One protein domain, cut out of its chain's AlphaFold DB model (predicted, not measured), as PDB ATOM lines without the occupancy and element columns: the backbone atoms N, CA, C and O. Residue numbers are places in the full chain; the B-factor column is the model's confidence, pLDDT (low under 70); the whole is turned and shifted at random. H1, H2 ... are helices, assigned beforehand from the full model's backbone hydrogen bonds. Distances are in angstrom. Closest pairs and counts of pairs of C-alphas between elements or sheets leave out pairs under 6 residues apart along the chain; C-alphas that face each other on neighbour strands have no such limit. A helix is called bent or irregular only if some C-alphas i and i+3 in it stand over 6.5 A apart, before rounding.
ATOM      1  N   ASN A  30     -35.743  37.282  17.424       77.62
ATOM      2  CA  ASN A  30     -36.957  37.897  17.934       77.62
ATOM      3  C   ASN A  30     -36.550  38.799  19.099       77.62
ATOM      4  O   ASN A  30     -36.375  38.310  20.217       77.62
ATOM      5  N   SER A  31     -36.388  40.098  18.850       86.06
ATOM      6  CA  SER A  31     -35.856  41.027  19.854       86.06
ATOM      7  C   SER A  31     -36.750  41.117  21.092       86.06
ATOM      8  O   SER A  31     -36.249  41.277  22.202       86.06
ATOM      9  N   ALA A  32     -38.067  40.920  20.948       91.19
ATOM     10  CA  ALA A  32     -38.979  40.835  22.090       91.19
ATOM     11  C   ALA A  32     -38.710  39.598  22.965       91.19
ATOM     12  O   ALA A  32     -38.849  39.662  24.186       91.19
ATOM     13  N   LYS A  33     -38.324  38.471  22.351       92.88
ATOM     14  CA  LYS A  33     -37.940  37.262  23.086       92.88
ATOM     15  C   LYS A  33     -36.611  37.457  23.806       92.88
ATOM     16  O   LYS A  33     -36.541  37.165  24.992       92.88
ATOM     17  N   GLU A  34     -35.602  37.991  23.122       92.62
ATOM     18  CA  GLU A  34     -34.284  38.243  23.718       92.62
ATOM     19  C   GLU A  34     -34.373  39.199  24.914       92.62
ATOM     20  O   GLU A  34     -33.806  38.915  25.965       92.62
ATOM     21  N   GLN A  35     -35.149  40.284  24.798       92.69
ATOM     22  CA  GLN A  35     -35.392  41.215  25.908       92.69
ATOM     23  C   GLN A  35     -36.042  40.521  27.112       92.69
ATOM     24  O   GLN A  35     -35.658  40.767  28.256       92.69
ATOM     25  N   MET A  36     -37.013  39.634  26.867       95.31
ATOM     26  CA  MET A  36     -37.649  38.849  27.925       95.31
ATOM     27  C   MET A  36     -36.668  37.859  28.565       95.31
ATOM     28  O   MET A  36     -36.590  37.804  29.789       95.31
ATOM     29  N   GLU A  37     -35.883  37.128  27.774       95.56
ATOM     30  CA  GLU A  37     -34.898  36.164  28.285       95.56
ATOM     31  C   GLU A  37     -33.772  36.852  29.073       95.56
ATOM     32  O   GLU A  37     -33.336  36.332  30.103       95.56
ATOM     33  N   GLU A  38     -33.331  38.039  28.648       96.19
ATOM     34  CA  GLU A  38     -32.361  38.855  29.381       96.19
ATOM     35  C   GLU A  38     -32.913  39.297  30.745       96.19
ATOM     36  O   GLU A  38     -32.208  39.243  31.758       96.19
ATOM     37  N   GLU A  39     -34.174  39.729  30.788       97.38
ATOM     38  CA  GLU A  39     -34.839  40.105  32.034       97.38
ATOM     39  C   GLU A  39     -34.996  38.905  32.976       97.38
ATOM     40  O   GLU A  39     -34.619  38.983  34.146       97.38
ATOM     41  N   GLU A  40     -35.508  37.778  32.479       97.88
ATOM     42  CA  GLU A  40     -35.699  36.576  33.295       97.88
ATOM     43  C   GLU A  40     -34.370  36.016  33.793       97.88
ATOM     44  O   GLU A  40     -34.257  35.663  34.968       97.88
ATOM     45  N   GLY A  41     -33.343  36.001  32.943       98.25
ATOM     46  CA  GLY A  41     -31.993  35.609  33.326       98.25
ATOM     47  C   GLY A  41     -31.414  36.516  34.412       98.25
ATOM     48  O   GLY A  41     -30.827  36.020  35.375       98.25
ATOM     49  N   TYR A  42     -31.609  37.833  34.308       98.44
ATOM     50  CA  TYR A  42     -31.192  38.779  35.345       98.44
ATOM     51  C   TYR A  42     -31.862  38.475  36.694       98.44
ATOM     52  O   TYR A  42     -31.173  38.355  37.709       98.44
ATOM     53  N   ILE A  43     -33.185  38.287  36.704       98.56
ATOM     54  CA  ILE A  43     -33.944  38.027  37.933       98.56
ATOM     55  C   ILE A  43     -33.583  36.676  38.550       98.56
ATOM     56  O   ILE A  43     -33.304  36.611  39.747       98.56
ATOM     57  N   VAL A  44     -33.527  35.611  37.750       98.44
ATOM     58  CA  VAL A  44     -33.148  34.274  38.226       98.44
ATOM     59  C   VAL A  44     -31.757  34.303  38.859       98.44
ATOM     60  O   VAL A  44     -31.571  33.746  39.941       98.44
ATOM     61  N   ASN A  45     -30.793  34.993  38.240       98.38
ATOM     62  CA  ASN A  45     -29.443  35.132  38.786       98.38
ATOM     63  C   ASN A  45     -29.427  35.928  40.097       98.38
ATOM     64  O   ASN A  45     -28.800  35.490  41.064       98.38
ATOM     65  N   LEU A  46     -30.132  37.063  40.149       98.12
ATOM     66  CA  LEU A  46     -30.253  37.885  41.354       98.12
ATOM     67  C   LEU A  46     -30.813  37.064  42.522       98.12
ATOM     68  O   LEU A  46     -30.201  37.007  43.587       98.12
ATOM     69  N   VAL A  47     -31.948  36.392  42.327       98.44
ATOM     70  CA  VAL A  47     -32.610  35.629  43.396       98.44
ATOM     71  C   VAL A  47     -31.783  34.405  43.796       98.44
ATOM     72  O   VAL A  47     -31.620  34.144  44.989       98.44
ATOM     73  N   SER A  48     -31.180  33.704  42.831       98.38
ATOM     74  CA  SER A  48     -30.271  32.578  43.091       98.38
ATOM     75  C   SER A  48     -29.134  32.969  44.038       98.38
ATOM     76  O   SER A  48     -28.896  32.302  45.046       98.38
ATOM     77  N   GLN A  49     -28.475  34.103  43.769       97.50
ATOM     78  CA  GLN A  49     -27.386  34.615  44.605       97.50
ATOM     79  C   GLN A  49     -27.856  34.982  46.016       97.50
ATOM     80  O   GLN A  49     -27.156  34.699  46.986       97.50
ATOM     81  N   ARG A  50     -29.041  35.588  46.147       96.88
ATOM     82  CA  ARG A  50     -29.589  36.010  47.444       96.88
ATOM     83  C   ARG A  50     -30.033  34.840  48.313       96.88
ATOM     84  O   ARG A  50     -29.877  34.894  49.529       96.88
ATOM     85  N   MET A  51     -30.585  33.799  47.695       97.25
ATOM     86  CA  MET A  51     -31.091  32.621  48.399       97.25
ATOM     87  C   MET A  51     -30.030  31.530  48.596       97.25
ATOM     88  O   MET A  51     -30.255  30.612  49.378       97.25
ATOM     89  N   GLY A  52     -28.894  31.606  47.894       96.19
ATOM     90  CA  GLY A  52     -27.872  30.557  47.904       96.19
ATOM     91  C   GLY A  52     -28.316  29.266  47.207       96.19
ATOM     92  O   GLY A  52     -27.825  28.193  47.548       96.19
ATOM     93  N   ASN A  53     -29.234  29.370  46.240       94.19
ATOM     94  CA  ASN A  53     -29.783  28.254  45.466       94.19
ATOM     95  C   ASN A  53     -29.514  28.450  43.969       94.19
ATOM     96  O   ASN A  53     -29.347  29.577  43.518       94.19
ATOM     97  N   ASN A  54     -29.544  27.371  43.185       95.44
ATOM     98  CA  ASN A  54     -29.478  27.441  41.721       95.44
ATOM     99  C   ASN A  54     -30.894  27.392  41.140       95.44
ATOM    100  O   ASN A  54     -31.409  26.303  40.883       95.44
ATOM    101  N   LEU A  55     -31.522  28.556  40.976       97.94
ATOM    102  CA  LEU A  55     -32.843  28.665  40.359       97.94
ATOM    103  C   LEU A  55     -32.736  28.696  38.831       97.94
ATOM    104  O   LEU A  55     -31.688  28.983  38.250       97.94
ATOM    105  N   THR A  56     -33.856  28.419  38.183       97.81
ATOM    106  CA  THR A  56     -34.046  28.463  36.732       97.81
ATOM    107  C   THR A  56     -35.288  29.286  36.392       97.81
ATOM    108  O   THR A  56     -36.057  29.671  37.273       97.81
ATOM    109  N   THR A  57     -35.543  29.532  35.106       96.44
ATOM    110  CA  THR A  57     -36.759  30.245  34.680       96.44
ATOM    111  C   THR A  57     -38.047  29.491  35.024       96.44
ATOM    112  O   THR A  57     -39.090  30.125  35.139       96.44
ATOM    113  N   SER A  58     -38.014  28.170  35.257       97.12
ATOM    114  CA  SER A  58     -39.192  27.440  35.751       97.12
ATOM    115  C   SER A  58     -39.511  27.708  37.225       97.12
ATOM    116  O   SER A  58     -40.640  27.468  37.645       97.12
ATOM    117  N   ASP A  59     -38.573  28.261  37.996       98.06
ATOM    118  CA  ASP A  59     -38.740  28.598  39.419       98.06
ATOM    119  C   ASP A  59     -39.323  30.009  39.617       98.06
ATOM    120  O   ASP A  59     -39.009  30.719  40.579       98.06
ATOM    121  N   TRP A  60     -40.167  30.450  38.684       98.00
ATOM    122  CA  TRP A  60     -40.677  31.817  38.644       98.00
ATOM    123  C   TRP A  60     -41.507  32.189  39.877       98.00
ATOM    124  O   TRP A  60     -41.462  33.337  40.304       98.00
ATOM    125  N   GLU A  61     -42.221  31.239  40.493       98.38
ATOM    126  CA  GLU A  61     -42.993  31.482  41.723       98.38
ATOM    127  C   GLU A  61     -42.069  31.828  42.895       98.38
ATOM    128  O   GLU A  61     -42.354  32.741  43.669       98.38
ATOM    129  N   ILE A  62     -40.926  31.141  42.994       98.50
ATOM    130  CA  ILE A  62     -39.904  31.418  44.010       98.50
ATOM    131  C   ILE A  62     -39.324  32.813  43.777       98.50
ATOM    132  O   ILE A  62     -39.232  33.607  44.714       98.50
ATOM    133  N   CYS A  63     -38.991  33.134  42.524       98.62
ATOM    134  CA  CYS A  63     -38.473  34.449  42.159       98.62
ATOM    135  C   CYS A  63     -39.485  35.561  42.463       98.62
ATOM    136  O   CYS A  63     -39.139  36.544  43.113       98.62
ATOM    137  N   LEU A  64     -40.744  35.397  42.049       98.56
ATOM    138  CA  LEU A  64     -41.812  36.370  42.270       98.56
ATOM    139  C   LEU A  64     -42.046  36.629  43.762       98.56
ATOM    140  O   LEU A  64     -42.137  37.788  44.171       98.56
ATOM    141  N   ASN A  65     -42.114  35.572  44.574       98.50
ATOM    142  CA  ASN A  65     -42.317  35.698  46.015       98.50
ATOM    143  C   ASN A  65     -41.141  36.412  46.684       98.50
ATOM    144  O   ASN A  65     -41.364  37.374  47.418       98.50
ATOM    145  N   TYR A  66     -39.901  36.033  46.353       98.56
ATOM    146  CA  TYR A  66     -38.716  36.716  46.868       98.56
ATOM    147  C   TYR A  66     -38.733  38.214  46.534       98.56
ATOM    148  O   TYR A  66     -38.525  39.049  47.415       98.56
ATOM    149  N   LEU A  67     -39.005  38.570  45.273       98.44
ATOM    150  CA  LEU A  67     -39.035  39.969  44.847       98.44
ATOM    151  C   LEU A  67     -40.128  40.767  45.560       98.44
ATOM    152  O   LEU A  67     -39.882  41.913  45.909       98.44
ATOM    153  N   ARG A  68     -41.314  40.190  45.790       98.19
ATOM    154  CA  ARG A  68     -42.414  40.856  46.512       98.19
ATOM    155  C   ARG A  68     -42.081  41.079  47.985       98.19
ATOM    156  O   ARG A  68     -42.317  42.168  48.498       98.19
ATOM    157  N   GLU A  69     -41.516  40.074  48.648       98.31
ATOM    158  CA  GLU A  69     -41.123  40.155  50.063       98.31
ATOM    159  C   GLU A  69     -39.991  41.162  50.305       98.31
ATOM    160  O   GLU A  69     -39.901  41.741  51.386       98.31
ATOM    161  N   ASN A  70     -39.148  41.391  49.296       98.06
ATOM    162  CA  ASN A  70     -37.984  42.273  49.369       98.06
ATOM    163  C   ASN A  70     -38.126  43.509  48.464       98.06
ATOM    164  O   ASN A  70     -37.131  44.149  48.141       98.06
ATOM    165  N   TYR A  71     -39.339  43.842  48.014       96.69
ATOM    166  CA  TYR A  71     -39.520  44.827  46.944       96.69
ATOM    167  C   TYR A  71     -38.981  46.206  47.332       96.69
ATOM    168  O   TYR A  71     -38.154  46.762  46.613       96.69
ATOM    169  N   ASP A  72     -39.394  46.724  48.492       96.31
ATOM    170  CA  ASP A  72     -39.015  48.064  48.956       96.31
ATOM    171  C   ASP A  72     -37.497  48.203  49.152       96.31
ATOM    172  O   ASP A  72     -36.923  49.230  48.802       96.31
ATOM    173  N   SER A  73     -36.821  47.155  49.636       96.50
ATOM    174  CA  SER A  73     -35.362  47.174  49.792       96.50
ATOM    175  C   SER A  73     -34.632  47.060  48.452       96.50
ATOM    176  O   SER A  73     -33.649  47.764  48.231       96.50
ATOM    177  N   LEU A  74     -35.121  46.220  47.534       95.94
ATOM    178  CA  LEU A  74     -34.515  46.024  46.216       95.94
ATOM    179  C   LEU A  74     -34.594  47.279  45.342       95.94
ATOM    180  O   LEU A  74     -33.648  47.566  44.613       95.94
ATOM    181  N   VAL A  75     -35.700  48.028  45.396       94.31
ATOM    182  CA  VAL A  75     -35.861  49.235  44.562       94.31
ATOM    183  C   VAL A  75     -35.017  50.422  45.029       94.31
ATOM    184  O   VAL A  75     -34.839  51.373  44.268       94.31
ATOM    185  N   GLU A  76     -34.492  50.372  46.253       95.50
ATOM    186  CA  GLU A  76     -33.570  51.368  46.811       95.50
ATOM    187  C   GLU A  76     -32.095  50.942  46.696       95.50
ATOM    188  O   GLU A  76     -31.190  51.762  46.883       95.50
ATOM    189  N   GLU A  77     -31.826  49.672  46.381       96.00
ATOM    190  CA  GLU A  77     -30.477  49.119  46.357       96.00
ATOM    191  C   GLU A  77     -29.682  49.559  45.115       96.00
ATOM    192  O   GLU A  77     -30.084  49.388  43.962       96.00
ATOM    193  N   VAL A  78     -28.483  50.099  45.354       96.06
ATOM    194  CA  VAL A  78     -27.567  50.519  44.288       96.06
ATOM    195  C   VAL A  78     -27.084  49.307  43.492       96.06
ATOM    196  O   VAL A  78     -26.562  48.348  44.054       96.06
ATOM    197  N   GLY A  79     -27.179  49.394  42.165       94.81
ATOM    198  CA  GLY A  79     -26.728  48.343  41.248       94.81
ATOM    199  C   GLY A  79     -27.815  47.337  40.868       94.81
ATOM    200  O   GLY A  79     -27.562  46.496  40.007       94.81
ATOM    201  N   ILE A  80     -29.016  47.448  41.443       97.38
ATOM    202  CA  ILE A  80     -30.186  46.704  40.986       97.38
ATOM    203  C   ILE A  80     -30.812  47.413  39.782       97.38
ATOM    204  O   ILE A  80     -31.109  48.606  39.818       97.38
ATOM    205  N   ASP A  81     -31.052  46.657  38.712       97.06
ATOM    206  CA  ASP A  81     -31.917  47.074  37.613       97.06
ATOM    207  C   ASP A  81     -33.386  47.039  38.071       97.06
ATOM    208  O   ASP A  81     -34.079  46.018  38.017       97.06
ATOM    209  N   VAL A  82     -33.837  48.177  38.593       96.19
ATOM    210  CA  VAL A  82     -35.179  48.352  39.161       96.19
ATOM    211  C   VAL A  82     -36.277  48.193  38.106       96.19
ATOM    212  O   VAL A  82     -37.379  47.752  38.437       96.19
ATOM    213  N   ASP A  83     -36.003  48.527  36.845       93.31
ATOM    214  CA  ASP A  83     -36.994  48.420  35.775       93.31
ATOM    215  C   ASP A  83     -37.252  46.953  35.421       93.31
ATOM    216  O   ASP A  83     -38.417  46.556  35.303       93.31
ATOM    217  N   LYS A  84     -36.206  46.116  35.390       96.62
ATOM    218  CA  LYS A  84     -36.353  44.657  35.255       96.62
ATOM    219  C   LYS A  84     -37.109  44.037  36.429       96.62
ATOM    220  O   LYS A  84     -37.985  43.205  36.210       96.62
ATOM    221  N   VAL A  85     -36.844  44.471  37.667       97.94
ATOM    222  CA  VAL A  85     -37.591  44.000  38.853       97.94
ATOM    223  C   VAL A  85     -39.077  44.353  38.742       97.94
ATOM    224  O   VAL A  85     -39.932  43.481  38.894       97.94
ATOM    225  N   LYS A  86     -39.401  45.612  38.427       95.31
ATOM    226  CA  LYS A  86     -40.786  46.080  38.248       95.31
ATOM    227  C   LYS A  86     -41.512  45.326  37.140       95.31
ATOM    228  O   LYS A  86     -42.653  44.901  37.332       95.31
ATOM    229  N   SER A  87     -40.857  45.178  35.992       95.00
ATOM    230  CA  SER A  87     -41.401  44.495  34.821       95.00
ATOM    231  C   SER A  87     -41.657  43.013  35.108       95.00
ATOM    232  O   SER A  87     -42.773  42.539  34.889       95.00
ATOM    233  N   TYR A  88     -40.696  42.311  35.717       97.94
ATOM    234  CA  TYR A  88     -40.853  40.907  36.098       97.94
ATOM    235  C   TYR A  88     -41.990  40.710  37.106       97.94
ATOM    236  O   TYR A  88     -42.856  39.860  36.898       97.94
ATOM    237  N   VAL A  89     -42.032  41.518  38.177       97.75
ATOM    238  CA  VAL A  89     -43.097  41.440  39.194       97.75
ATOM    239  C   VAL A  89     -44.467  41.687  38.565       97.75
ATOM    240  O   VAL A  89     -45.398  40.933  38.847       97.75
ATOM    241  N   SER A  90     -44.606  42.692  37.693       94.88
ATOM    242  CA  SER A  90     -45.851  42.952  36.954       94.88
ATOM    243  C   SER A  90     -46.259  41.744  36.110       94.88
ATOM    244  O   SER A  90     -47.353  41.205  36.283       94.88
ATOM    245  N   ALA A  91     -45.358  41.274  35.247       96.88
ATOM    246  CA  ALA A  91     -45.659  40.230  34.283       96.88
ATOM    247  C   ALA A  91     -46.019  38.901  34.958       96.88
ATOM    248  O   ALA A  91     -47.019  38.276  34.602       96.88
ATOM    249  N   TYR A  92     -45.258  38.490  35.973       98.38
ATOM    250  CA  TYR A  92     -45.512  37.241  36.689       98.38
ATOM    251  C   TYR A  92     -46.661  37.327  37.700       98.38
ATOM    252  O   TYR A  92     -47.259  36.301  38.015       98.38
ATOM    253  N   THR A  93     -47.064  38.530  38.125       97.56
ATOM    254  CA  THR A  93     -48.345  38.709  38.829       97.56
ATOM    255  C   THR A  93     -49.520  38.346  37.920       97.56
ATOM    256  O   THR A  93     -50.433  37.656  38.365       97.56
ATOM    257  N   PHE A  94     -49.495  38.727  36.638       97.19
ATOM    258  CA  PHE A  94     -50.534  38.291  35.696       97.19
ATOM    259  C   PHE A  94     -50.491  36.785  35.442       97.19
ATOM    260  O   PHE A  94     -51.546  36.156  35.426       97.19
ATOM    261  N   VAL A  95     -49.299  36.190  35.311       97.88
ATOM    262  CA  VAL A  95     -49.155  34.727  35.179       97.88
ATOM    263  C   VAL A  95     -49.786  34.000  36.369       97.88
ATOM    264  O   VAL A  95     -50.559  33.066  36.171       97.88
ATOM    265  N   GLU A  96     -49.513  34.452  37.593       98.00
ATOM    266  CA  GLU A  96     -50.119  33.910  38.813       98.00
ATOM    267  C   GLU A  96     -51.649  34.063  38.815       98.00
ATOM    268  O   GLU A  96     -52.361  33.094  39.072       98.00
ATOM    269  N   MET A  97     -52.168  35.247  38.470       95.50
ATOM    270  CA  MET A  97     -53.614  35.504  38.390       95.50
ATOM    271  C   MET A  97     -54.320  34.638  37.335       95.50
ATOM    272  O   MET A  97     -55.482  34.276  37.507       95.50
TER     273      MET A  97
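Overview. This is residues 30 to 97 of the 287 residues of the protein "Amidase_6 domain-containing protein" of Lachnospiraceae bacterium 5_1_63FAA (UniProt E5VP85). A long helix, H1, has two more helices, H2 and H4, packed crosswise on one side of it, and these two also cross each other, making a small crossed cluster of three helices. Residues 30 to 35, of which 31 to 35 belong to H1, stick out from the cluster, and the chain folds back from a short helix, H3, into H4. The printed part has 68 residues with four named helices, in the order H1, H2, H3, H4, and no named strand; the class is all helix. It is compact, with a radius of gyration of the C-alphas of 11.4 A, and the C-alphas span 32 by 24 by 22 A.

Arrangement. H1, residues 31 to 51, is the longest helix. With residues 40 to 47 alone it touches H2, residues 57 to 69; the closest C-alphas, of Val 47 and Cys 63, are 6.1 A apart. Their lines stand at a steep tilt of 62 degrees and run the same way. With residues 39 to 43 alone H1 touches H4, residues 82 to 97, and H4 touches H1 with residues 84 to 88 alone. The closest C-alphas, of Glu 39 and Lys 84, are 5.8 A apart, and the lines are about perpendicular, at 85 degrees. H2 and H4 touch, the closest C-alphas being those of Leu 64 and Val 89 at 6.1 A; at 72 degrees their lines are only just about perpendicular. H3, residues 71 to 76, touches H4 only at the corner by their link, and only just, with 3 pairs of C-alphas within 8 A. The closest are Val 75 and Val 82, at 5.5 A; the two helices run opposite ways at a shallow tilt of 14 degrees. H3 is close to H2 but not clearly touching it, with the C-alphas of Leu 67 and Leu 74 the closest at 7.7 A. H1 and H3 are apart. In H1 and H4 every O i to N i+4 pair is within hydrogen-bond range; in H2 it is 7 of 9 and in H3 1 of 2.

Along the chain. H1 begins at C-alpha 31, (-35.856, 41.027, 19.854), and measures 30.1 A from first to last C-alpha. H2 measures 18.8 A from C-alpha 57 to C-alpha 69 and is irregular, with C-alphas 58 and 61 8.2 A apart. H3 measures 8.8 A. H4 measures 22.5 A and ends at C-alpha 97, (-53.614, 35.504, 38.390).

Size, cuts and confidence. The two C-alphas farthest apart are those of Asn 30 and Ser 73, at 33.2 A. The printed part has no cut, and its three links are tight. The mean pLDDT of the printed part is 96.4, and no printed residue is under 70.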